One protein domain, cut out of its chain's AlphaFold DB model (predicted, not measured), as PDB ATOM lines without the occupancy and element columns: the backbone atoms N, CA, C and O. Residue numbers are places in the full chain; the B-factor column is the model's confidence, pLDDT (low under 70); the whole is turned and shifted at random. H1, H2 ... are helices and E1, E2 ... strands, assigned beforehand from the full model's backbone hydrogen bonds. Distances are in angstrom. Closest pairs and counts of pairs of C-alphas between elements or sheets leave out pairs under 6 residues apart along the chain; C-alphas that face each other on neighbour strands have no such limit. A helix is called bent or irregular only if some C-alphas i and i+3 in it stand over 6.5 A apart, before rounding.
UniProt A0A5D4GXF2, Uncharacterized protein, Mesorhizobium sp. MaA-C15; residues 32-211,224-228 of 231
ATOM      1  N   VAL A  32      53.891  30.307  15.712       98.06
ATOM      2  CA  VAL A  32      52.679  30.864  16.326       98.06
ATOM      3  C   VAL A  32      51.994  31.737  15.290       98.06
ATOM      4  O   VAL A  32      52.634  32.632  14.758       98.06
ATOM      5  N   SER A  33      50.718  31.500  15.019       97.81
ATOM      6  CA  SER A  33      49.966  32.259  14.019       97.81
ATOM      7  C   SER A  33      48.551  32.585  14.480       97.81
ATOM      8  O   SER A  33      48.037  31.967  15.414       97.81
ATOM      9  N   GLY A  34      47.914  33.517  13.776       96.62
ATOM     10  CA  GLY A  34      46.498  33.855  13.927       96.62
ATOM     11  C   GLY A  34      46.249  34.884  15.024       96.62
ATOM     12  O   GLY A  34      47.145  35.657  15.373       96.62
ATOM     13  N   LYS A  35      45.025  34.936  15.565       95.06
ATOM     14  CA  LYS A  35      44.611  36.007  16.488       95.06
ATOM     15  C   LYS A  35      44.473  35.550  17.929       95.06
ATOM     16  O   LYS A  35      43.790  34.575  18.242       95.06
ATOM     17  N   LEU A  36      45.026  36.354  18.834       94.06
ATOM     18  CA  LEU A  36      44.739  36.280  20.263       94.06
ATOM     19  C   LEU A  36      43.729  37.371  20.611       94.06
ATOM     20  O   LEU A  36      44.057  38.551  20.517       94.06
ATOM     21  N   MET A  37      42.525  36.988  21.043       94.50
ATOM     22  CA  MET A  37      41.514  37.918  21.553       94.50
ATOM     23  C   MET A  37      41.218  37.648  23.023       94.50
ATOM     24  O   MET A  37      41.010  36.498  23.417       94.50
ATOM     25  N   VAL A  38      41.147  38.715  23.819       94.12
ATOM     26  CA  VAL A  38      40.771  38.643  25.234       94.12
ATOM     27  C   VAL A  38      39.588  39.554  25.506       94.12
ATOM     28  O   VAL A  38      39.598  40.740  25.161       94.12
ATOM     29  N   PHE A  39      38.584  38.993  26.170       94.31
ATOM     30  CA  PHE A  39      37.379  39.683  26.594       94.31
ATOM     31  C   PHE A  39      37.373  39.868  28.102       94.31
ATOM     32  O   PHE A  39      37.670  38.942  28.847       94.31
ATOM     33  N   TRP A  40      36.998  41.054  28.560       92.44
ATOM     34  CA  TRP A  40      36.698  41.317  29.960       92.44
ATOM     35  C   TRP A  40      35.249  40.918  30.255       92.44
ATOM     36  O   TRP A  40      34.337  41.475  29.647       92.44
ATOM     37  N   ASP A  41      35.048  39.972  31.173       91.00
ATOM     38  CA  ASP A  41      33.747  39.407  31.589       91.00
ATOM     39  C   ASP A  41      33.337  39.886  33.003       91.00
ATOM     40  O   ASP A  41      32.482  39.304  33.666       91.00
ATOM     41  N   GLY A  42      33.965  40.941  33.527       85.75
ATOM     42  CA  GLY A  42      33.707  41.474  34.871       85.75
ATOM     43  C   GLY A  42      34.965  41.545  35.735       85.75
ATOM     44  O   GLY A  42      36.056  41.231  35.272       85.75
ATOM     45  N   GLU A  43      34.816  41.994  36.984       84.44
ATOM     46  CA  GLU A  43      35.923  42.224  37.928       84.44
ATOM     47  C   GLU A  43      36.912  41.048  37.957       84.44
ATOM     48  O   GLU A  43      36.533  39.928  38.286       84.44
ATOM     49  N   ASP A  44      38.156  41.312  37.540       82.00
ATOM     50  CA  ASP A  44      39.264  40.354  37.436       82.00
ATOM     51  C   ASP A  44      38.989  39.068  36.628       82.00
ATOM     52  O   ASP A  44      39.704  38.075  36.765       82.00
ATOM     53  N   ARG A  45      37.986  39.076  35.738       88.94
ATOM     54  CA  ARG A  45      37.654  37.939  34.867       88.94
ATOM     55  C   ARG A  45      37.918  38.270  33.410       88.94
ATOM     56  O   ARG A  45      37.253  39.130  32.827       88.94
ATOM     57  N   PHE A  46      38.841  37.528  32.810       93.44
ATOM     58  CA  PHE A  46      39.163  37.638  31.396       93.44
ATOM     59  C   PHE A  46      39.002  36.295  30.700       93.44
ATOM     60  O   PHE A  46      39.325  35.252  31.261       93.44
ATOM     61  N   VAL A  47      38.492  36.330  29.475       95.81
ATOM     62  CA  VAL A  47      38.268  35.153  28.642       95.81
ATOM     63  C   VAL A  47      39.123  35.277  27.395       95.81
ATOM     64  O   VAL A  47      38.942  36.220  26.624       95.81
ATOM     65  N   TYR A  48      40.022  34.322  27.174       96.00
ATOM     66  CA  TYR A  48      40.536  34.093  25.832       96.00
ATOM     67  C   TYR A  48      39.435  33.430  25.010       96.00
ATOM     68  O   TYR A  48      38.857  32.424  25.427       96.00
ATOM     69  N   PHE A  49      39.150  34.007  23.846       96.25
ATOM     70  CA  PHE A  49      38.170  33.476  22.910       96.25
ATOM     71  C   PHE A  49      38.843  33.239  21.554       96.25
ATOM     72  O   PHE A  49      39.342  34.204  20.962       96.25
ATOM     73  N   PRO A  50      38.870  31.995  21.040       94.69
ATOM     74  CA  PRO A  50      39.429  31.718  19.724       94.69
ATOM     75  C   PRO A  50      38.583  32.416  18.655       94.69
ATOM     76  O   PRO A  50      37.390  32.152  18.509       94.69
ATOM     77  N   TYR A  51      39.195  33.319  17.887       88.69
ATOM     78  CA  TYR A  51      38.538  33.871  16.708       88.69
ATOM     79  C   TYR A  51      38.441  32.773  15.648       88.69
ATOM     80  O   TYR A  51      39.419  32.502  14.972       88.69
ATOM     81  N   TYR A  52      37.303  32.090  15.524       84.44
ATOM     82  CA  TYR A  52      37.240  30.840  14.751       84.44
ATOM     83  C   TYR A  52      37.574  30.966  13.251       84.44
ATOM     84  O   TYR A  52      37.919  29.953  12.649       84.44
ATOM     85  N   ASP A  53      37.538  32.168  12.663       89.00
ATOM     86  CA  ASP A  53      37.993  32.384  11.279       89.00
ATOM     87  C   ASP A  53      39.529  32.473  11.156       89.00
ATOM     88  O   ASP A  53      40.074  32.180  10.095       89.00
ATOM     89  N   ASP A  54      40.227  32.886  12.221       94.56
ATOM     90  CA  ASP A  54      41.692  33.025  12.282       94.56
ATOM     91  C   ASP A  54      42.189  32.865  13.739       94.56
ATOM     92  O   ASP A  54      42.575  33.846  14.390       94.56
ATOM     93  N   PRO A  55      42.081  31.655  14.326       96.38
ATOM     94  CA  PRO A  55      42.327  31.450  15.748       96.38
ATOM     95  C   PRO A  55      43.826  31.442  16.046       96.38
ATOM     96  O   PRO A  55      44.639  31.156  15.171       96.38
ATOM     97  N   LEU A  56      44.200  31.670  17.307       97.69
ATOM     98  CA  LEU A  56      45.566  31.408  17.749       97.69
ATOM     99  C   LEU A  56      45.905  29.931  17.505       97.69
ATOM    100  O   LEU A  56      45.204  29.038  17.982       97.69
ATOM    101  N   VAL A  57      46.994  29.675  16.788       98.06
ATOM    102  CA  VAL A  57      47.489  28.330  16.495       98.06
ATOM    103  C   VAL A  57      48.969  28.255  16.827       98.06
ATOM    104  O   VAL A  57      49.750  29.134  16.463       98.06
ATOM    105  N   TYR A  58      49.361  27.168  17.482       98.44
ATOM    106  CA  TYR A  58      50.754  26.770  17.612       98.44
ATOM    107  C   TYR A  58      51.020  25.555  16.723       98.44
ATOM    108  O   TYR A  58      50.526  24.456  16.981       98.44
ATOM    109  N   THR A  59      51.794  25.753  15.657       98.38
ATOM    110  CA  THR A  59      52.333  24.658  14.845       98.38
ATOM    111  C   THR A  59      53.495  24.033  15.596       98.38
ATOM    112  O   THR A  59      54.472  24.714  15.910       98.38
ATOM    113  N   LEU A  60      53.375  22.740  15.889       97.38
ATOM    114  CA  LEU A  60      54.300  22.027  16.756       97.38
ATOM    115  C   LEU A  60      55.650  21.772  16.066       97.38
ATOM    116  O   LEU A  60      55.678  21.476  14.867       97.38
ATOM    117  N   PRO A  61      56.759  21.778  16.830       95.62
ATOM    118  CA  PRO A  61      58.023  21.187  16.405       95.62
ATOM    119  C   PRO A  61      57.827  19.761  15.892       95.62
ATOM    120  O   PRO A  61      57.019  19.007  16.444       95.62
ATOM    121  N   LYS A  62      58.620  19.334  14.906       94.44
ATOM    122  CA  LYS A  62      58.486  18.012  14.269       94.44
ATOM    123  C   LYS A  62      58.521  16.864  15.273       94.44
ATOM    124  O   LYS A  62      57.736  15.927  15.160       94.44
ATOM    125  N   HIS A  63      59.415  16.938  16.257       91.69
ATOM    126  CA  HIS A  63      59.567  15.888  17.263       91.69
ATOM    127  C   HIS A  63      58.352  15.800  18.205       91.69
ATOM    128  O   HIS A  63      57.909  14.697  18.529       91.69
ATOM    129  N   VAL A  64      57.768  16.942  18.597       93.44
ATOM    130  CA  VAL A  64      56.536  16.982  19.404       93.44
ATOM    131  C   VAL A  64      55.353  16.496  18.572       93.44
ATOM    132  O   VAL A  64      54.585  15.656  19.035       93.44
ATOM    133  N   ALA A  65      55.250  16.954  17.322       95.38
ATOM    134  CA  ALA A  65      54.192  16.552  16.407       95.38
ATOM    135  C   ALA A  65      54.184  15.038  16.163       95.38
ATOM    136  O   ALA A  65      53.137  14.395  16.207       95.38
ATOM    137  N   GLN A  66      55.367  14.444  15.973       94.44
ATOM    138  CA  GLN A  66      55.521  12.999  15.826       94.44
ATOM    139  C   GLN A  66      55.102  12.244  17.093       94.44
ATOM    140  O   GLN A  66      54.462  11.199  16.993       94.44
ATOM    141  N   ARG A  67      55.448  12.763  18.277       93.19
ATOM    142  CA  ARG A  67      55.103  12.142  19.562       93.19
ATOM    143  C   ARG A  67      53.600  12.200  19.854       93.19
ATOM    144  O   ARG A  67      53.068  11.236  20.393       93.19
ATOM    145  N   LEU A  68      52.930  13.300  19.508       93.50
ATOM    146  CA  LEU A  68      51.493  13.481  19.743       93.50
ATOM    147  C   LEU A  68      50.601  12.942  18.619       93.50
ATOM    148  O   LEU A  68      49.417  12.710  18.845       93.50
ATOM    149  N   GLY A  69      51.137  12.755  17.411       95.75
ATOM    150  CA  GLY A  69      50.344  12.392  16.233       95.75
ATOM    151  C   GLY A  69      49.484  13.541  15.689       95.75
ATOM    152  O   GLY A  69      48.570  13.300  14.905       95.75
ATOM    153  N   VAL A  70      49.771  14.785  16.085       96.56
ATOM    154  CA  VAL A  70      49.077  16.005  15.638       96.56
ATOM    155  C   VAL A  70      50.108  17.068  15.278       96.56
ATOM    156  O   VAL A  70      51.182  17.112  15.864       96.56
ATOM    157  N   THR A  71      49.815  17.933  14.311       97.50
ATOM    158  CA  THR A  71      50.773  18.950  13.832       97.50
ATOM    159  C   THR A  71      50.569  20.325  14.458       97.50
ATOM    160  O   THR A  71      51.459  21.170  14.389       97.50
ATOM    161  N   THR A  72      49.413  20.564  15.069       97.88
ATOM    162  CA  THR A  72      49.021  21.877  15.586       97.88
ATOM    163  C   THR A  72      48.240  21.746  16.883       97.88
ATOM    164  O   THR A  72      47.459  20.806  17.034       97.88
ATOM    165  N   ILE A  73      48.368  22.747  17.748       98.12
ATOM    166  CA  ILE A  73      47.497  22.967  18.902       98.12
ATOM    167  C   ILE A  73      46.743  24.278  18.689       98.12
ATOM    168  O   ILE A  73      47.361  25.318  18.448       98.12
ATOM    169  N   ARG A  74      45.415  24.229  18.803       97.50
ATOM    170  CA  ARG A  74      44.551  25.410  18.835       97.50
ATOM    171  C   ARG A  74      43.841  25.453  20.191       97.50
ATOM    172  O   ARG A  74      42.959  24.624  20.412       97.50
ATOM    173  N   PRO A  75      44.182  26.391  21.089       97.44
ATOM    174  CA  PRO A  75      43.480  26.504  22.353       97.44
ATOM    175  C   PRO A  75      42.021  26.911  22.132       97.44
ATOM    176  O   PRO A  75      41.706  27.757  21.286       97.44
ATOM    177  N   GLY A  76      41.144  26.288  22.911       97.25
ATOM    178  CA  GLY A  76      39.734  26.631  23.025       97.25
ATOM    179  C   GLY A  76      39.489  27.794  23.983       97.25
ATOM    180  O   GLY A  76      40.426  28.361  24.547       97.25
ATOM    181  N   ALA A  77      38.223  28.156  24.179       97.19
ATOM    182  CA  ALA A  77      37.866  29.255  25.072       97.19
ATOM    183  C   ALA A  77      38.197  28.926  26.540       97.19
ATOM    184  O   ALA A  77      37.779  27.889  27.061       97.19
ATOM    185  N   ILE A  78      38.904  29.833  27.223       96.06
ATOM    186  CA  ILE A  78      39.278  29.688  28.641       96.06
ATOM    187  C   ILE A  78      39.133  30.995  29.396       96.06
ATOM    188  O   ILE A  78      39.369  32.071  28.844       96.06
ATOM    189  N   TYR A  79      38.831  30.895  30.689       94.38
ATOM    190  CA  TYR A  79      39.195  31.968  31.602       94.38
ATOM    191  C   TYR A  79      40.712  31.992  31.760       94.38
ATOM    192  O   TYR A  79      41.345  30.952  31.905       94.38
ATOM    193  N   THR A  80      41.282  33.186  31.733       89.94
ATOM    194  CA  THR A  80      42.722  33.403  31.831       89.94
ATOM    195  C   THR A  80      42.982  34.657  32.650       89.94
ATOM    196  O   THR A  80      42.180  35.590  32.655       89.94
ATOM    197  N   ASP A  81      44.118  34.701  33.331       80.50
ATOM    198  CA  ASP A  81      44.680  35.918  33.908       80.50
ATOM    199  C   ASP A  81      45.939  36.380  33.146       80.50
ATOM    200  O   ASP A  81      46.685  37.248  33.615       80.50
ATOM    201  N   GLY A  82      46.149  35.827  31.943       75.12
ATOM    202  CA  GLY A  82      47.408  35.867  31.214       75.12
ATOM    203  C   GLY A  82      48.366  34.835  31.802       75.12
ATOM    204  O   GLY A  82      48.030  33.672  31.939       75.12
ATOM    205  N   GLY A  83      49.575  35.261  32.147       64.75
ATOM    206  CA  GLY A  83      50.508  34.474  32.937       64.75
ATOM    207  C   GLY A  83      50.308  34.740  34.425       64.75
ATOM    208  O   GLY A  83      50.411  35.891  34.872       64.75
ATOM    209  N   SER A  84      50.152  33.668  35.204       65.19
ATOM    210  CA  SER A  84      50.170  33.660  36.673       65.19
ATOM    211  C   SER A  84      51.568  33.976  37.241       65.19
ATOM    212  O   SER A  84      52.199  33.200  37.956       65.19
ATOM    213  N   ILE A  85      52.083  35.163  36.915       63.03
ATOM    214  CA  ILE A  85      53.382  35.662  37.361       63.03
ATOM    215  C   ILE A  85      53.223  36.375  38.717       63.03
ATOM    216  O   ILE A  85      52.338  37.235  38.839       63.03
ATOM    217  N   PRO A  86      54.057  36.097  39.741       66.56
ATOM    218  CA  PRO A  86      53.953  36.751  41.045       66.56
ATOM    219  C   PRO A  86      53.996  38.281  40.949       66.56
ATOM    220  O   PRO A  86      54.874  38.848  40.297       66.56
ATOM    221  N   ARG A  87      53.081  38.976  41.645       68.44
ATOM    222  CA  ARG A  87      52.956  40.451  41.578       68.44
ATOM    223  C   ARG A  87      54.274  41.189  41.839       68.44
ATOM    224  O   ARG A  87      54.536  42.186  41.177       68.44
ATOM    225  N   ALA A  88      55.112  40.666  42.736       64.81
ATOM    226  CA  ALA A  88      56.409  41.244  43.084       64.81
ATOM    227  C   ALA A  88      57.392  41.337  41.901       64.81
ATOM    228  O   ALA A  88      58.251  42.211  41.903       64.81
ATOM    229  N   VAL A  89      57.262  40.468  40.890       67.31
ATOM    230  CA  VAL A  89      58.167  40.443  39.729       67.31
ATOM    231  C   VAL A  89      57.524  40.973  38.447       67.31
ATOM    232  O   VAL A  89      58.227  41.146  37.458       67.31
ATOM    233  N   ARG A  90      56.227  41.325  38.450       72.81
ATOM    234  CA  ARG A  90      55.519  41.826  37.251       72.81
ATOM    235  C   ARG A  90      56.100  43.123  36.670       72.81
ATOM    236  O   ARG A  90      55.924  43.384  35.486       72.81
ATOM    237  N   GLY A  91      56.803  43.919  37.481       64.00
ATOM    238  CA  GLY A  91      57.519  45.122  37.032       64.00
ATOM    239  C   GLY A  91      58.855  44.844  36.331       64.00
ATOM    240  O   GLY A  91      59.459  45.762  35.783       64.00
ATOM    241  N   VAL A  92      59.329  43.594  36.338       68.69
ATOM    242  CA  VAL A  92      60.570  43.194  35.670       68.69
ATOM    243  C   VAL A  92      60.283  42.883  34.204       68.69
ATOM    244  O   VAL A  92      59.349  42.152  33.866       68.69
ATOM    245  N   VAL A  93      61.122  43.410  33.311       60.41
ATOM    246  CA  VAL A  93      61.038  43.164  31.869       60.41
ATOM    247  C   VAL A  93      61.136  41.660  31.599       60.41
ATOM    248  O   VAL A  93      62.206  41.068  31.616       60.41
ATOM    249  N   GLY A  94      60.001  41.038  31.291       64.25
ATOM    250  CA  GLY A  94      59.905  39.615  30.918       64.25
ATOM    251  C   GLY A  94      58.838  38.880  31.698       64.25
ATOM    252  O   GLY A  94      58.376  37.840  31.259       64.25
ATOM    253  N   PHE A  95      58.405  39.485  32.796       69.25
ATOM    254  CA  PHE A  95      57.486  38.921  33.769       69.25
ATOM    255  C   PHE A  95      56.124  39.628  33.743       69.25
ATOM    256  O   PHE A  95      55.359  39.578  34.704       69.25
ATOM    257  N   SER A  96      55.798  40.286  32.626       77.75
ATOM    258  CA  SER A  96      54.435  40.762  32.391       77.75
ATOM    259  C   SER A  96      53.505  39.555  32.208       77.75
ATOM    260  O   SER A  96      53.871  38.641  31.457       77.75
ATOM    261  N   PRO A  97      52.291  39.573  32.790       73.56
ATOM    262  CA  PRO A  97      51.256  38.571  32.527       73.56
ATOM    263  C   PRO A  97      50.906  38.418  31.042       73.56
ATOM    264  O   PRO A  97      50.350  37.410  30.649       73.56
ATOM    265  N   TRP A  98      51.270  39.376  30.190       81.00
ATOM    266  CA  TRP A  98      51.031  39.303  28.744       81.00
ATOM    267  C   TRP A  98      52.323  39.284  27.921       81.00
ATOM    268  O   TRP A  98      52.282  39.299  26.697       81.00
ATOM    269  N   GLY A  99      53.489  39.224  28.582       81.69
ATOM    270  CA  GLY A  99      54.802  39.285  27.929       81.69
ATOM    271  C   GLY A  99      55.070  38.140  26.948       81.69
ATOM    272  O   GLY A  99      55.824  38.339  26.002       81.69
ATOM    273  N   TYR A 100      54.423  36.993  27.159       89.44
ATOM    274  CA  TYR A 100      54.405  35.839  26.260       89.44
ATOM    275  C   TYR A 100      52.972  35.304  26.119       89.44
ATOM    276  O   TYR A 100      52.749  34.106  26.229       89.44
ATOM    277  N   GLY A 101      51.995  36.202  25.918       91.31
ATOM    278  CA  GLY A 101      50.555  35.895  25.918       91.31
ATOM    279  C   GLY A 101      50.168  34.556  25.268       91.31
ATOM    280  O   GLY A 101      49.570  33.732  25.954       91.31
ATOM    281  N   PRO A 102      50.566  34.273  24.010       95.06
ATOM    282  CA  PRO A 102      50.279  32.990  23.367       95.06
ATOM    283  C   PRO A 102      50.757  31.758  24.140       95.06
ATOM    284  O   PRO A 102      50.056  30.751  24.170       95.06
ATOM    285  N   ALA A 103      51.925  31.835  24.783       94.81
ATOM    286  CA  ALA A 103      52.483  30.730  25.556       94.81
ATOM    287  C   ALA A 103      51.619  30.427  26.782       94.81
ATOM    288  O   ALA A 103      51.331  29.265  27.053       94.81
ATOM    289  N   TYR A 104      51.158  31.472  27.474       93.12
ATOM    290  CA  TYR A 104      50.286  31.336  28.640       93.12
ATOM    291  C   TYR A 104      48.904  30.803  28.256       93.12
ATOM    292  O   TYR A 104      48.440  29.846  28.857       93.12
ATOM    293  N   ILE A 105      48.287  31.341  27.196       95.69
ATOM    294  CA  ILE A 105      46.970  30.877  26.731       95.69
ATOM    295  C   ILE A 105      46.991  29.397  26.350       95.69
ATOM    296  O   ILE A 105      46.106  28.647  26.759       95.69
ATOM    297  N   VAL A 106      47.985  28.966  25.567       97.00
ATOM    298  CA  VAL A 106      48.080  27.557  25.164       97.00
ATOM    299  C   VAL A 106      48.327  26.673  26.383       97.00
ATOM    300  O   VAL A 106      47.627  25.681  26.549       97.00
ATOM    301  N   HIS A 107      49.275  27.039  27.247       95.19
ATOM    302  CA  HIS A 107      49.590  26.283  28.459       95.19
ATOM    303  C   HIS A 107      48.384  26.138  29.398       95.19
ATOM    304  O   HIS A 107      48.046  25.029  29.804       95.19
ATOM    305  N   ASP A 108      47.692  27.232  29.702       94.12
ATOM    306  CA  ASP A 108      46.552  27.214  30.618       94.12
ATOM    307  C   ASP A 108      45.377  26.427  30.031       94.12
ATOM    308  O   ASP A 108      44.702  25.679  30.743       94.12
ATOM    309  N   TRP A 109      45.159  26.521  28.715       96.88
ATOM    310  CA  TRP A 109      44.160  25.690  28.054       96.88
ATOM    311  C   TRP A 109      44.530  24.205  28.087       96.88
ATOM    312  O   TRP A 109      43.632  23.387  28.266       96.88
ATOM    313  N   LEU A 110      45.815  23.834  27.995       97.38
ATOM    314  CA  LEU A 110      46.237  22.438  28.172       97.38
ATOM    315  C   LEU A 110      45.874  21.908  29.566       97.38
ATOM    316  O   LEU A 110      45.426  20.769  29.666       97.38
ATOM    317  N   PHE A 111      45.992  22.724  30.620       95.88
ATOM    318  CA  PHE A 111      45.540  22.352  31.968       95.88
ATOM    319  C   PHE A 111      44.018  22.169  32.026       95.88
ATOM    320  O   PHE A 111      43.535  21.158  32.537       95.88
ATOM    321  N   VAL A 112      43.247  23.110  31.471       96.06
ATOM    322  CA  VAL A 112      41.778  22.991  31.422       96.06
ATOM    323  C   VAL A 112      41.357  21.744  30.644       96.06
ATOM    324  O   VAL A 112      40.532  20.970  31.130       96.06
ATOM    325  N   ALA A 113      41.941  21.517  29.465       97.31
ATOM    326  CA  ALA A 113      41.682  20.342  28.645       97.31
ATOM    327  C   ALA A 113      42.052  19.056  29.393       97.31
ATOM    328  O   ALA A 113      41.230  18.147  29.443       97.31
ATOM    329  N   HIS A 114      43.222  19.001  30.041       97.50
ATOM    330  CA  HIS A 114      43.643  17.866  30.862       97.50
ATOM    331  C   HIS A 114      42.605  17.530  31.938       97.50
ATOM    332  O   HIS A 114      42.103  16.406  31.964       97.50
ATOM    333  N   HIS A 115      42.211  18.506  32.762       97.31
ATOM    334  CA  HIS A 115      41.213  18.285  33.809       97.31
ATOM    335  C   HIS A 115      39.858  17.857  33.240       97.31
ATOM    336  O   HIS A 115      39.210  16.963  33.779       97.31
ATOM    337  N   CYS A 116      39.418  18.447  32.129       96.94
ATOM    338  CA  CYS A 116      38.174  18.027  31.491       96.94
ATOM    339  C   CYS A 116      38.271  16.633  30.859       96.94
ATOM    340  O   CYS A 116      37.274  15.926  30.799       96.94
ATOM    341  N   ILE A 117      39.449  16.190  30.430       96.75
ATOM    342  CA  ILE A 117      39.668  14.849  29.886       96.75
ATOM    343  C   ILE A 117      39.657  13.788  30.987       96.75
ATOM    344  O   ILE A 117      38.981  12.773  30.835       96.75
ATOM    345  N   VAL A 118      40.377  14.009  32.092       96.12
ATOM    346  CA  VAL A 118      40.491  13.020  33.183       96.12
ATOM    347  C   VAL A 118      39.221  12.899  34.031       96.12
ATOM    348  O   VAL A 118      39.056  11.912  34.743       96.12
ATOM    349  N   HIS A 119      38.317  13.877  33.942       95.56
ATOM    350  CA  HIS A 119      37.039  13.898  34.658       95.56
ATOM    351  C   HIS A 119      35.815  13.699  33.751       95.56
ATOM    352  O   HIS A 119      34.713  14.086  34.136       95.56
ATOM    353  N   ASP A 120      35.994  13.149  32.543       93.88
ATOM    354  CA  ASP A 120      34.914  12.923  31.562       93.88
ATOM    355  C   ASP A 120      34.081  14.191  31.251       93.88
ATOM    356  O   ASP A 120      32.913  14.145  30.863       93.88
ATOM    357  N   GLY A 121      34.703  15.358  31.411       94.25
ATOM    358  CA  GLY A 121      34.134  16.690  31.255       94.25
ATOM    359  C   GLY A 121      34.330  17.310  29.873       94.25
ATOM    360  O   GLY A 121      33.952  18.463  29.688       94.25
ATOM    361  N   VAL A 122      34.882  16.603  28.881       95.94
ATOM    362  CA  VAL A 122      35.074  17.141  27.511       95.94
ATOM    363  C   VAL A 122      33.765  17.695  26.937       95.94
ATOM    364  O   VAL A 122      33.757  18.776  26.356       95.94
ATOM    365  N   GLY A 123      32.634  17.030  27.198       95.19
ATOM    366  CA  GLY A 123      31.308  17.493  26.770       95.19
ATOM    367  C   GLY A 123      30.856  18.828  27.382       95.19
ATOM    368  O   GLY A 123      29.875  19.402  26.915       95.19
ATOM    369  N   THR A 124      31.553  19.326  28.408       94.44
ATOM    370  CA  THR A 124      31.288  20.624  29.053       94.44
ATOM    371  C   THR A 124      32.061  21.787  28.426       94.44
ATOM    372  O   THR A 124      31.697  22.941  28.651       94.44
ATOM    373  N   LEU A 125      33.098  21.502  27.627       96.00
ATOM    374  CA  LEU A 125      33.779  22.503  26.806       96.00
ATOM    375  C   LEU A 125      32.825  23.033  25.724       96.00
ATOM    376  O   LEU A 125      31.840  22.375  25.367       96.00
ATOM    377  N   ASP A 126      33.146  24.195  25.145       95.50
ATOM    378  CA  ASP A 126      32.467  24.638  23.926       95.50
ATOM    379  C   ASP A 126      32.588  23.550  22.849       95.50
ATOM    380  O   ASP A 126      33.658  22.981  22.636       95.50
ATOM    381  N   ARG A 127      31.480  23.258  22.158       95.62
ATOM    382  CA  ARG A 127      31.410  22.192  21.148       95.62
ATOM    383  C   ARG A 127      32.490  22.315  20.070       95.62
ATOM    384  O   ARG A 127      32.934  21.304  19.539       95.62
ATOM    385  N   ARG A 128      32.909  23.537  19.730       94.88
ATOM    386  CA  ARG A 128      33.955  23.796  18.727       94.88
ATOM    387  C   ARG A 128      35.350  23.410  19.213       94.88
ATOM    388  O   ARG A 128      36.262  23.335  18.397       94.88
ATOM    389  N   ASP A 129      35.524  23.174  20.507       96.00
ATOM    390  CA  ASP A 129      36.812  22.869  21.127       96.00
ATOM    391  C   ASP A 129      36.941  21.386  21.526       96.00
ATOM    392  O   ASP A 129      38.000  20.972  21.992       96.00
ATOM    393  N   HIS A 130      35.902  20.564  21.298       96.56
ATOM    394  CA  HIS A 130      35.906  19.123  21.610       96.56
ATOM    395  C   HIS A 130      37.025  18.385  20.871       96.56
ATOM    396  O   HIS A 130      37.845  17.722  21.501       96.56
ATOM    397  N   ASP A 131      37.122  18.572  19.553       96.25
ATOM    398  CA  ASP A 131      38.159  17.924  18.741       96.25
ATOM    399  C   ASP A 131      39.571  18.397  19.120       96.25
ATOM    400  O   ASP A 131      40.530  17.634  19.017       96.25
ATOM    401  N   GLU A 132      39.727  19.646  19.574       96.19
ATOM    402  CA  GLU A 132      41.029  20.143  20.033       96.19
ATOM    403  C   GLU A 132      41.432  19.505  21.360       96.19
ATOM    404  O   GLU A 132      42.591  19.122  21.514       96.19
ATOM    405  N   ALA A 133      40.492  19.339  22.295       97.25
ATOM    406  CA  ALA A 133      40.756  18.636  23.547       97.25
ATOM    407  C   ALA A 133      41.230  17.196  23.283       97.25
ATOM    408  O   ALA A 133      42.203  16.741  23.882       97.25
ATOM    409  N   GLU A 134      40.625  16.503  22.315       95.81
ATOM    410  CA  GLU A 134      41.058  15.154  21.934       95.81
ATOM    411  C   GLU A 134      42.484  15.115  21.368       95.81
ATOM    412  O   GLU A 134      43.253  14.211  21.707       95.81
ATOM    413  N   LYS A 135      42.893  16.116  20.573       96.31
ATOM    414  CA  LYS A 135      44.270  16.208  20.044       96.31
ATOM    415  C   LYS A 135      45.328  16.272  21.144       96.31
ATOM    416  O   LYS A 135      46.459  15.844  20.921       96.31
ATOM    417  N   VAL A 136      44.978  16.802  22.316       97.19
ATOM    418  CA  VAL A 136      45.911  16.996  23.436       97.19
ATOM    419  C   VAL A 136      45.747  15.976  24.560       97.19
ATOM    420  O   VAL A 136      46.446  16.066  25.565       97.19
ATOM    421  N   ARG A 137      44.912  14.944  24.381       96.50
ATOM    422  CA  ARG A 137      44.691  13.871  25.370       96.50
ATOM    423  C   ARG A 137      45.973  13.182  25.843       96.50
ATOM    424  O   ARG A 137      46.042  12.745  26.987       96.50
ATOM    425  N   ASN A 138      46.973  13.088  24.969       95.94
ATOM    426  CA  ASN A 138      48.251  12.435  25.256       95.94
ATOM    427  C   ASN A 138      49.364  13.414  25.671       95.94
ATOM    428  O   ASN A 138      50.525  13.008  25.766       95.94
ATOM    429  N   VAL A 139      49.044  14.692  25.894       97.19
ATOM    430  CA  VAL A 139      49.989  15.648  26.483       97.19
ATOM    431  C   VAL A 139      50.155  15.298  27.959       97.19
ATOM    432  O   VAL A 139      49.182  15.259  28.707       97.19
ATOM    433  N   ASP A 140      51.392  15.029  28.374       95.75
ATOM    434  CA  ASP A 140      51.755  14.859  29.780       95.75
ATOM    435  C   ASP A 140      52.295  16.166  30.381       95.75
ATOM    436  O   ASP A 140      52.585  17.129  29.668       95.75
ATOM    437  N   PHE A 141      52.434  16.203  31.711       95.31
ATOM    438  CA  PHE A 141      52.889  17.400  32.422       95.31
ATOM    439  C   PHE A 141      54.228  17.956  31.889       95.31
ATOM    440  O   PHE A 141      54.250  19.135  31.528       95.31
ATOM    441  N   PRO A 142      55.313  17.163  31.731       93.12
ATOM    442  CA  PRO A 142      56.559  17.685  31.166       93.12
ATOM    443  C   PRO A 142      56.381  18.246  29.752       93.12
ATOM    444  O   PRO A 142      56.930  19.296  29.429       93.12
ATOM    445  N   MET A 143      55.571  17.591  28.908       94.69
ATOM    446  CA  MET A 143      55.300  18.104  27.570       94.69
ATOM    447  C   MET A 143      54.532  19.428  27.596       94.69
ATOM    448  O   MET A 143      54.785  20.274  26.744       94.69
ATOM    449  N   SER A 144      53.626  19.645  28.554       95.62
ATOM    450  CA  SER A 144      52.932  20.933  28.686       95.62
ATOM    451  C   SER A 144      53.910  22.095  28.934       95.62
ATOM    452  O   SER A 144      53.775  23.159  28.321       95.62
ATOM    453  N   ALA A 145      54.958  21.866  29.736       92.94
ATOM    454  CA  ALA A 145      56.034  22.828  29.971       92.94
ATOM    455  C   ALA A 145      56.924  23.014  28.728       92.94
ATOM    456  O   ALA A 145      57.240  24.148  28.359       92.94
ATOM    457  N   ASP A 146      57.283  21.926  28.035       93.12
ATOM    458  CA  ASP A 146      58.047  21.984  26.779       93.12
ATOM    459  C   ASP A 146      57.280  22.735  25.675       93.12
ATOM    460  O   ASP A 146      57.874  23.515  24.929       93.12
ATOM    461  N   ILE A 147      55.955  22.566  25.592       95.75
ATOM    462  CA  ILE A 147      55.089  23.315  24.670       95.75
ATOM    463  C   ILE A 147      55.138  24.811  24.994       95.75
ATOM    464  O   ILE A 147      55.348  25.613  24.081       95.75
ATOM    465  N   LEU A 148      55.016  25.199  26.270       94.94
ATOM    466  CA  LEU A 148      55.152  26.599  26.688       94.94
ATOM    467  C   LEU A 148      56.526  27.166  26.303       94.94
ATOM    468  O   LEU A 148      56.609  28.251  25.722       94.94
ATOM    469  N   GLY A 149      57.602  26.426  26.590       92.88
ATOM    470  CA  GLY A 149      58.965  26.821  26.232       92.88
ATOM    471  C   GLY A 149      59.142  26.982  24.720       92.88
ATOM    472  O   GLY A 149      59.748  27.957  24.269       92.88
ATOM    473  N   GLY A 150      58.561  26.069  23.938       95.19
ATOM    474  CA  GLY A 150      58.570  26.100  22.478       95.19
ATOM    475  C   GLY A 150      57.882  27.341  21.928       95.19
ATOM    476  O   GLY A 150      58.474  28.073  21.140       95.19
ATOM    477  N   ILE A 151      56.697  27.670  22.445       96.44
ATOM    478  CA  ILE A 151      55.970  28.884  22.054       96.44
ATOM    479  C   ILE A 151      56.784  30.140  22.378       96.44
ATOM    480  O   ILE A 151      56.880  31.031  21.536       96.44
ATOM    481  N   ILE A 152      57.413  30.226  23.557       93.88
ATOM    482  CA  ILE A 152      58.276  31.367  23.904       93.88
ATOM    483  C   ILE A 152      59.424  31.504  22.897       93.88
ATOM    484  O   ILE A 152      59.664  32.603  22.389       93.88
ATOM    485  N   GLN A 153      60.112  30.408  22.568       93.56
ATOM    486  CA  GLN A 153      61.188  30.434  21.575       93.56
ATOM    487  C   GLN A 153      60.679  30.791  20.174       93.56
ATOM    488  O   GLN A 153      61.324  31.572  19.472       93.56
ATOM    489  N   ALA A 154      59.506  30.295  19.777       95.69
ATOM    490  CA  ALA A 154      58.873  30.640  18.512       95.69
ATOM    491  C   ALA A 154      58.538  32.134  18.449       95.69
ATOM    492  O   ALA A 154      58.781  32.767  17.425       95.69
ATOM    493  N   LEU A 155      58.017  32.726  19.527       94.94
ATOM    494  CA  LEU A 155      57.731  34.163  19.594       94.94
ATOM    495  C   LEU A 155      59.002  35.012  19.483       94.94
ATOM    496  O   LEU A 155      58.978  36.049  18.820       94.94
ATOM    497  N   ILE A 156      60.103  34.575  20.104       92.62
ATOM    498  CA  ILE A 156      61.409  35.241  19.987       92.62
ATOM    499  C   ILE A 156      61.919  35.145  18.546       92.62
ATOM    500  O   ILE A 156      62.323  36.149  17.967       92.62
ATOM    501  N   ARG A 157      61.866  33.950  17.942       93.81
ATOM    502  CA  ARG A 157      62.325  33.705  16.565       93.81
ATOM    503  C   ARG A 157      61.512  34.474  15.523       93.81
ATOM    504  O   ARG A 157      62.067  34.892  14.515       93.81
ATOM    505  N   GLN A 158      60.217  34.652  15.762       94.38
ATOM    506  CA  GLN A 158      59.310  35.429  14.911       94.38
ATOM    507  C   GLN A 158      59.359  36.937  15.203       94.38
ATOM    508  O   GLN A 158      58.529  37.682  14.689       94.38
ATOM    509  N   GLU A 159      60.283  37.385  16.063       93.50
ATOM    510  CA  GLU A 159      60.474  38.790  16.444       93.50
ATOM    511  C   GLU A 159      59.225  39.448  17.064       93.50
ATOM    512  O   GLU A 159      59.116  40.671  17.146       93.50
ATOM    513  N   LYS A 160      58.279  38.643  17.565       91.00
ATOM    514  CA  LYS A 160      57.069  39.124  18.252       91.00
ATOM    515  C   LYS A 160      57.379  39.597  19.669       91.00
ATOM    516  O   LYS A 160      56.647  40.409  20.229       91.00
ATOM    517  N   VAL A 161      58.462  39.086  20.252       88.56
ATOM    518  CA  VAL A 161      58.986  39.494  21.556       88.56
ATOM    519  C   VAL A 161      60.518  39.559  21.495       88.56
ATOM    520  O   VAL A 161      61.135  38.736  20.819       88.56
ATOM    521  N   PRO A 162      61.170  40.500  22.200       84.56
ATOM    522  CA  PRO A 162      62.627  40.557  22.228       84.56
ATOM    523  C   PRO A 162      63.205  39.351  22.988       84.56
ATOM    524  O   PRO A 162      62.584  38.905  23.962       84.56
ATOM    525  N   PRO A 163      64.405  38.864  22.620       83.94
ATOM    526  CA  PRO A 163      65.104  37.847  23.394       83.94
ATOM    527  C   PRO A 163      65.406  38.371  24.804       83.94
ATOM    528  O   PRO A 163      65.765  39.536  24.990       83.94
ATOM    529  N   ARG A 164      65.252  37.514  25.818       81.31
ATOM    530  CA  ARG A 164      65.516  37.857  27.227       81.31
ATOM    531  C   ARG A 164      66.316  36.744  27.882       81.31
ATOM    532  O   ARG A 164      65.981  35.581  27.721       81.31
ATOM    533  N   ALA A 165      67.331  37.118  28.656       71.12
ATOM    534  CA  ALA A 165      68.272  36.160  29.237       71.12
ATOM    535  C   ALA A 165      67.715  35.358  30.428       71.12
ATOM    536  O   ALA A 165      68.226  34.286  30.703       71.12
ATOM    537  N   LEU A 166      66.716  35.879  31.158       74.62
ATOM    538  CA  LEU A 166      66.252  35.268  32.418       74.62
ATOM    539  C   LEU A 166      64.780  34.850  32.418       74.62
ATOM    540  O   LEU A 166      64.417  33.878  33.070       74.62
ATOM    541  N   ALA A 167      63.911  35.602  31.738       80.12
ATOM    542  CA  ALA A 167      62.473  35.372  31.838       80.12
ATOM    543  C   ALA A 167      62.016  34.024  31.249       80.12
ATOM    544  O   ALA A 167      61.265  33.345  31.941       80.12
ATOM    545  N   PRO A 168      62.462  33.595  30.049       80.44
ATOM    546  CA  PRO A 168      62.084  32.291  29.498       80.44
ATOM    547  C   PRO A 168      62.408  31.125  30.437       80.44
ATOM    548  O   PRO A 168      61.522  30.334  30.746       80.44
ATOM    549  N   ASP A 169      63.635  31.073  30.958       81.38
ATOM    550  CA  ASP A 169      64.087  29.986  31.834       81.38
ATOM    551  C   ASP A 169      63.365  29.998  33.184       81.38
ATOM    552  O   ASP A 169      62.966  28.952  33.690       81.38
ATOM    553  N   ALA A 170      63.144  31.183  33.761       81.00
ATOM    554  CA  ALA A 170      62.412  31.316  35.016       81.00
ATOM    555  C   ALA A 170      60.936  30.916  34.875       81.00
ATOM    556  O   ALA A 170      60.386  30.285  35.776       81.00
ATOM    557  N   ILE A 171      60.295  31.278  33.758       81.94
ATOM    558  CA  ILE A 171      58.915  30.879  33.470       81.94
ATOM    559  C   ILE A 171      58.855  29.366  33.271       81.94
ATOM    560  O   ILE A 171      58.041  28.718  33.922       81.94
ATOM    561  N   TYR A 172      59.739  28.802  32.441       84.00
ATOM    562  CA  TYR A 172      59.813  27.359  32.220       84.00
ATOM    563  C   TYR A 172      60.005  26.600  33.542       84.00
ATOM    564  O   TYR A 172      59.236  25.700  33.861       84.00
ATOM    565  N   GLY A 173      60.966  27.021  34.368       80.62
ATOM    566  CA  GLY A 173      61.221  26.398  35.665       80.62
ATOM    567  C   GLY A 173      60.048  26.501  36.647       80.62
ATOM    568  O   GLY A 173      59.870  25.617  37.484       80.62
ATOM    569  N   ALA A 174      59.227  27.552  36.555       82.56
ATOM    570  CA  ALA A 174      58.018  27.676  37.366       82.56
ATOM    571  C   ALA A 174      56.920  26.699  36.916       82.56
ATOM    572  O   ALA A 174      56.270  26.084  37.766       82.56
ATOM    573  N   VAL A 175      56.727  26.533  35.603       84.56
ATOM    574  CA  VAL A 175      55.692  25.638  35.060       84.56
ATOM    575  C   VAL A 175      56.095  24.162  35.075       84.56
ATOM    576  O   VAL A 175      55.218  23.320  35.183       84.56
ATOM    577  N   ASP A 176      57.393  23.841  35.096       88.75
ATOM    578  CA  ASP A 176      57.934  22.480  35.298       88.75
ATOM    579  C   ASP A 176      58.155  22.143  36.796       88.75
ATOM    580  O   ASP A 176      58.925  21.258  37.172       88.75
ATOM    581  N   SER A 177      57.516  22.884  37.707       86.12
ATOM    582  CA  SER A 177      57.706  22.712  39.152       86.12
ATOM    583  C   SER A 177      56.785  21.652  39.762       86.12
ATOM    584  O   SER A 177      55.701  21.364  39.260       86.12
ATOM    585  N   PHE A 178      57.148  21.137  40.943       86.44
ATOM    586  CA  PHE A 178      56.274  20.245  41.720       86.44
ATOM    587  C   PHE A 178      54.934  20.884  42.111       86.44
ATOM    588  O   PHE A 178      53.945  20.173  42.262       86.44
ATOM    589  N   VAL A 179      54.886  22.213  42.271       87.12
ATOM    590  CA  VAL A 179      53.633  22.934  42.550       87.12
ATOM    591  C   VAL A 179      52.724  22.883  41.327       87.12
ATOM    592  O   VAL A 179      51.558  22.521  41.454       87.12
ATOM    593  N   ALA A 180      53.265  23.181  40.143       88.50
ATOM    594  CA  ALA A 180      52.529  23.085  38.888       88.50
ATOM    595  C   ALA A 180      52.107  21.638  38.592       88.50
ATOM    596  O   ALA A 180      50.969  21.407  38.194       88.50
ATOM    597  N   LYS A 181      52.963  20.655  38.894       92.12
ATOM    598  CA  LYS A 181      52.609  19.237  38.795       92.12
ATOM    599  C   LYS A 181      51.458  18.857  39.725       92.12
ATOM    600  O   LYS A 181      50.564  18.136  39.309       92.12
ATOM    601  N   GLY A 182      51.453  19.360  40.958       91.81
ATOM    602  CA  GLY A 182      50.345  19.142  41.889       91.81
ATOM    603  C   GLY A 182      49.029  19.761  41.409       91.81
ATOM    604  O   GLY A 182      47.971  19.197  41.658       91.81
ATOM    605  N   LEU A 183      49.088  20.896  40.699       92.06
ATOM    606  CA  LEU A 183      47.917  21.475  40.038       92.06
ATOM    607  C   LEU A 183      47.462  20.622  38.850       92.06
ATOM    608  O   LEU A 183      46.271  20.380  38.731       92.06
ATOM    609  N   TRP A 184      48.394  20.146  38.022       94.94
ATOM    610  CA  TRP A 184      48.109  19.269  36.882       94.94
ATOM    611  C   TRP A 184      47.455  17.957  37.325       94.94
ATOM    612  O   TRP A 184      46.417  17.577  36.801       94.94
ATOM    613  N   ASP A 185      48.024  17.296  38.335       95.75
ATOM    614  CA  ASP A 185      47.534  16.020  38.867       95.75
ATOM    615  C   ASP A 185      46.290  16.179  39.775       95.75
ATOM    616  O   ASP A 185      45.855  15.198  40.380       95.75
ATOM    617  N   ASN A 186      45.740  17.391  39.929       92.06
ATOM    618  CA  ASN A 186      44.590  17.634  40.800       92.06
ATOM    619  C   ASN A 186      43.370  16.829  40.329       92.06
ATOM    620  O   ASN A 186      42.885  17.010  39.212       92.06
ATOM    621  N   ASP A 187      42.868  15.974  41.219       90.56
ATOM    622  CA  ASP A 187      41.777  15.035  40.981       90.56
ATOM    623  C   ASP A 187      40.390  15.591  41.346       90.56
ATOM    624  O   ASP A 187      39.387  14.884  41.220       90.56
ATOM    625  N   ASP A 188      40.302  16.850  41.784       93.38
ATOM    626  CA  ASP A 188      39.026  17.517  42.027       93.38
ATOM    627  C   ASP A 188      38.296  17.751  40.690       93.38
ATOM    628  O   ASP A 188      38.775  18.552  39.879       93.38
ATOM    629  N   PRO A 189      37.094  17.176  40.473       90.50
ATOM    630  CA  PRO A 189      36.320  17.380  39.246       90.50
ATOM    631  C   PRO A 189      36.009  18.852  38.957       90.50
ATOM    632  O   PRO A 189      35.802  19.238  37.807       90.50
ATOM    633  N   ARG A 190      36.012  19.705  39.991       91.88
ATOM    634  CA  ARG A 190      35.843  21.157  39.850       91.88
ATOM    635  C   ARG A 190      37.031  21.833  39.167       91.88
ATOM    636  O   ARG A 190      36.951  23.033  38.927       91.88
ATOM    637  N   SER A 191      38.121  21.119  38.892       91.19
ATOM    638  CA  SER A 191      39.284  21.615  38.148       91.19
ATOM    639  C   SER A 191      39.012  21.708  36.645       91.19
ATOM    640  O   SER A 191      39.598  22.561  35.982       91.19
ATOM    641  N   CYS A 192      38.055  20.934  36.113       94.06
ATOM    642  CA  CYS A 192      37.490  21.196  34.789       94.06
ATOM    643  C   CYS A 192      36.588  22.438  34.873       94.06
ATOM    644  O   CYS A 192      35.477  22.390  35.404       94.06
ATOM    645  N   LYS A 193      37.092  23.578  34.387       92.69
ATOM    646  CA  LYS A 193      36.433  24.894  34.474       92.69
ATOM    647  C   LYS A 193      36.264  25.530  33.089       92.69
ATOM    648  O   LYS A 193      36.950  26.506  32.784       92.69
ATOM    649  N   PRO A 194      35.377  24.990  32.235       94.31
ATOM    650  CA  PRO A 194      35.081  25.591  30.938       94.31
ATOM    651  C   PRO A 194      34.461  26.985  31.091       94.31
ATOM    652  O   PRO A 194      33.844  27.311  32.110       94.31
ATOM    653  N   VAL A 195      34.562  27.796  30.038       96.00
ATOM    654  CA  VAL A 195      33.817  29.058  29.947       96.00
ATOM    655  C   VAL A 195      32.321  28.748  29.782       96.00
ATOM    656  O   VAL A 195      31.952  28.011  28.866       96.00
ATOM    657  N   PRO A 196      31.431  29.306  30.624       95.00
ATOM    658  CA  PRO A 196      30.001  29.044  30.536       95.00
ATOM    659  C   PRO A 196      29.385  29.450  29.181       95.00
ATOM    660  O   PRO A 196      29.712  30.520  28.656       95.00
ATOM    661  N   PRO A 197      28.403  28.693  28.647       94.88
ATOM    662  CA  PRO A 197      27.773  29.003  27.357       94.88
ATOM    663  C   PRO A 197      27.150  30.403  27.272       94.88
ATOM    664  O   PRO A 197      27.147  31.028  26.216       94.88
ATOM    665  N   ASN A 198      26.633  30.935  28.385       94.06
ATOM    666  CA  ASN A 198      26.066  32.285  28.429       94.06
ATOM    667  C   ASN A 198      27.126  33.391  28.290       94.06
ATOM    668  O   ASN A 198      26.779  34.492  27.859       94.06
ATOM    669  N   VAL A 199      28.379  33.115  28.664       94.94
ATOM    670  CA  VAL A 199      29.519  34.027  28.491       94.94
ATOM    671  C   VAL A 199      29.999  33.965  27.047       94.94
ATOM    672  O   VAL A 199      30.120  35.009  26.414       94.94
ATOM    673  N   ILE A 200      30.138  32.757  26.487       95.38
ATOM    674  CA  ILE A 200      30.425  32.545  25.060       95.38
ATOM    675  C   ILE A 200      29.416  33.287  24.174       95.38
ATOM    676  O   ILE A 200      29.807  34.080  23.320       95.38
ATOM    677  N   ALA A 201      28.117  33.111  24.427       93.69
ATOM    678  CA  ALA A 201      27.070  33.809  23.684       93.69
ATOM    679  C   ALA A 201      27.176  35.340  23.812       93.69
ATOM    680  O   ALA A 201      26.933  36.057  22.844       93.69
ATOM    681  N   GLY A 202      27.566  35.845  24.989       93.50
ATOM    682  CA  GLY A 202      27.793  37.273  25.208       93.50
ATOM    683  C   GLY A 202      29.003  37.814  24.440       93.50
ATOM    684  O   GLY A 202      28.936  38.917  23.907       93.50
ATOM    685  N   ILE A 203      30.086  37.038  24.339       93.75
ATOM    686  CA  ILE A 203      31.261  37.380  23.523       93.75
ATOM    687  C   ILE A 203      30.881  37.452  22.040       93.75
ATOM    688  O   ILE A 203      31.201  38.428  21.363       93.75
ATOM    689  N   GLU A 204      30.160  36.448  21.541       92.38
ATOM    690  CA  GLU A 204      29.687  36.426  20.154       92.38
ATOM    691  C   GLU A 204      28.759  37.599  19.839       92.38
ATOM    692  O   GLU A 204      28.817  38.170  18.751       92.38
ATOM    693  N   GLU A 205      27.909  37.983  20.790       92.00
ATOM    694  CA  GLU A 205      27.069  39.168  20.663       92.00
ATOM    695  C   GLU A 205      27.909  40.449  20.585       92.00
ATOM    696  O   GLU A 205      27.676  41.277  19.703       92.00
ATOM    697  N   SER A 206      28.923  40.593  21.439       89.50
ATOM    698  CA  SER A 206      29.844  41.733  21.405       89.50
ATOM    699  C   SER A 206      30.635  41.837  20.103       89.50
ATOM    700  O   SER A 206      30.899  42.947  19.652       89.50
ATOM    701  N   LEU A 207      30.984  40.713  19.475       88.50
ATOM    702  CA  LEU A 207      31.649  40.694  18.168       88.50
ATOM    703  C   LEU A 207      30.733  41.146  17.020       88.50
ATOM    704  O   LEU A 207      31.219  41.674  16.024       88.50
ATOM    705  N   ARG A 208      29.412  40.953  17.144       87.00
ATOM    706  CA  ARG A 208      28.426  41.378  16.133       87.00
ATOM    707  C   ARG A 208      28.035  42.851  16.260       87.00
ATOM    708  O   ARG A 208      27.533  43.424  15.295       87.00
ATOM    709  N   ARG A 209      28.214  43.458  17.437       78.75
ATOM    710  CA  ARG A 209      27.842  44.856  17.695       78.75
ATOM    711  C   ARG A 209      28.947  45.814  17.220       78.75
ATOM    712  O   ARG A 209      30.118  45.584  17.521       78.75
ATOM    713  N   PRO A 210      28.610  46.930  16.548       60.06
ATOM    714  CA  PRO A 210      29.557  48.022  16.344       60.06
ATOM    715  C   PRO A 210      30.059  48.519  17.709       60.06
ATOM    716  O   PRO A 210      29.250  48.809  18.586       60.06
ATOM    717  N   GLN A 211      31.380  48.650  17.891       58.19
ATOM    718  CA  GLN A 211      32.030  49.028  19.166       58.19
ATOM    719  C   GLN A 211      31.558  50.369  19.779       58.19
ATOM    720  O   GLN A 211      31.966  50.698  20.891       58.19
ATOM    721  N   ARG A 224      33.566  42.522  26.991       89.94
ATOM    722  CA  ARG A 224      34.153  43.536  26.092       89.94
ATOM    723  C   ARG A 224      35.511  43.097  25.581       89.94
ATOM    724  O   ARG A 224      36.346  42.714  26.392       89.94
ATOM    725  N   LEU A 225      35.754  43.200  24.275       90.94
ATOM    726  CA  LEU A 225      37.091  42.995  23.715       90.94
ATOM    727  C   LEU A 225      38.040  44.047  24.305       90.94
ATOM    728  O   LEU A 225      37.824  45.244  24.123       90.94
ATOM    729  N   VAL A 226      39.066  43.599  25.025       90.06
ATOM    730  CA  VAL A 226      40.055  44.475  25.680       90.06
ATOM    731  C   VAL A 226      41.460  44.306  25.117       90.06
ATOM    732  O   VAL A 226      42.312  45.162  25.334       90.06
ATOM    733  N   TYR A 227      41.704  43.224  24.382       89.25
ATOM    734  CA  TYR A 227      42.982  42.968  23.739       89.25
ATOM    735  C   TYR A 227      42.785  42.133  22.476       89.25
ATOM    736  O   TYR A 227      42.047  41.147  22.488       89.25
ATOM    737  N   VAL A 228      43.473  42.532  21.409       91.25
ATOM    738  CA  VAL A 228      43.607  41.772  20.167       91.25
ATOM    739  C   VAL A 228      45.041  41.899  19.663       91.25
ATOM    740  O   VAL A 228      45.598  42.998  19.662       91.25
TER     741      VAL A 228
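AT A GLANCE: This is residues 32 to 211 and 224 to 228 of the 231 residues of an uncharacterized protein of Mesorhizobium sp. MaA-C15 (UniProt A0A5D4GXF2). A long helix, H2, runs through the middle of this domain, with a small twisted sheet of four strands at one side of it and the helical hairpin H4 and H5 packed on it at another. H7 covers E1 and E5 of the sheet, H2 packs mostly on E4, H3 and H6 cross the later part of H2, and H1 lies far out near H4. The printed part has 185 residues with seven named helices and five named strands, in the order E1 E2 E3 H1 E4 H2 H3 H4 H5 H6 H7 E5; the sheet has the order E4 - E2 - E1 - E5, antiparallel throughout, and the class is mixed, helices and strands. The whole is compact and rounded, with a radius of gyration of the C-alphas of 15.8 A and spans of 42 by 36 by 31 A.

HOW THE PARTS SIT: In the sheet, E1, residues 35 to 40, and E2, residues 46 to 48, are inner strands and form a hairpin, with N 39 and O 47 at 2.8 A. E5, residues 224 to 228, is an edge strand antiparallel to E1, with N 40 and O 224 at 2.8 A. E4, residues 78 to 80, is the other edge strand, antiparallel to E2, with N 80 and O 46 at 2.9 A. From edge to edge the strands' lines turn by 101 degrees. H2, residues 101 to 118, is on the sheet at a height of 9.9 A, over E4 and only just over E2, on which 3 of its C-alphas fall. It runs slantwise to the strands, at 51 degrees to E4 on the local plane; its closest C-alphas to E4 are those of Trp 109 and Ile 78, 6.3 A apart. H7, residues 197 to 208, is on the sheet at a height of 9.6 A, over E1 and E5 and across the strands, at 68 degrees to E1 on the local plane. Its closest C-alphas to E1 are those of Ile 203 and Phe 39, 7.2 A apart. With H2 on one face and H7 on the other, these are three layers, a sheet with helices on both faces. H2 is the hub, touching three helices. Its residues 102 to 110 touch H4, residues 141 to 157, at a shallow tilt of 20 degrees, opposite ways, the C-alphas of Ala 103 and Leu 148 being closest at 5.0 A. H4 forms a helical hairpin with H5, residues 167 to 175, at a shallow tilt of 16 degrees; the C-alphas of Ala 145 and Val 175 are closest at 5.8 A. H2 only just touches H3, residues 127 to 135, with 3 pairs of C-alphas within 8 A, about perpendicular at 87 degrees; Ala 113 and Ala 133 have the closest C-alphas, 5.5 A. It also only just touches H6, residues 178 to 184, with 3 such pairs, at a steep tilt of 63 degrees; the C-alphas of Phe 111 and Trp 184 are closest at 6.3 A. The helix packing is part aligned, part crossed. H1, residues 62 to 68, is near H4, with 6 pairs of C-alphas within 10 A. E3, residues 57 to 59, pairs with no named strand, but its residues 57 to 58 pair with residues 32 to 33 and its residues 58 to 59 with residues 72 to 73, both antiparallel. Every O i to N i+4 pair is within hydrogen-bond range in H1, H2, H4, H5, H6 and H7; H3 has 3 of 5.

IN THESE COORDINATES: E1 begins at C-alpha 35, (44.611, 36.007, 16.488), and is 16.5 A long. H2 begins at C-alpha 101, (50.555, 35.895, 25.918), and is 26.0 A long; H4 is 24.6 A, H7 16.7 A and H3 14.2 A. H3 is irregular, with C-alphas 128 and 131 at 7.2 A. E5 is 11.3 A long and ends at C-alpha 228, (43.607, 41.772, 20.167).

THE WHOLE: The C-alphas farthest apart are those of Phe 178 and Pro 210, 46.1 A. Residues 212 to 223 are cut out, and C-alphas 211 and 224 are 9.1 A apart across the cut. The long links are E4 to H2, 20 residues, and H6 to H7, 12 residues. Mean pLDDT of the printed part is 90.0; residues 83 to 89, 91 to 95 and 210 to 211 are under 70.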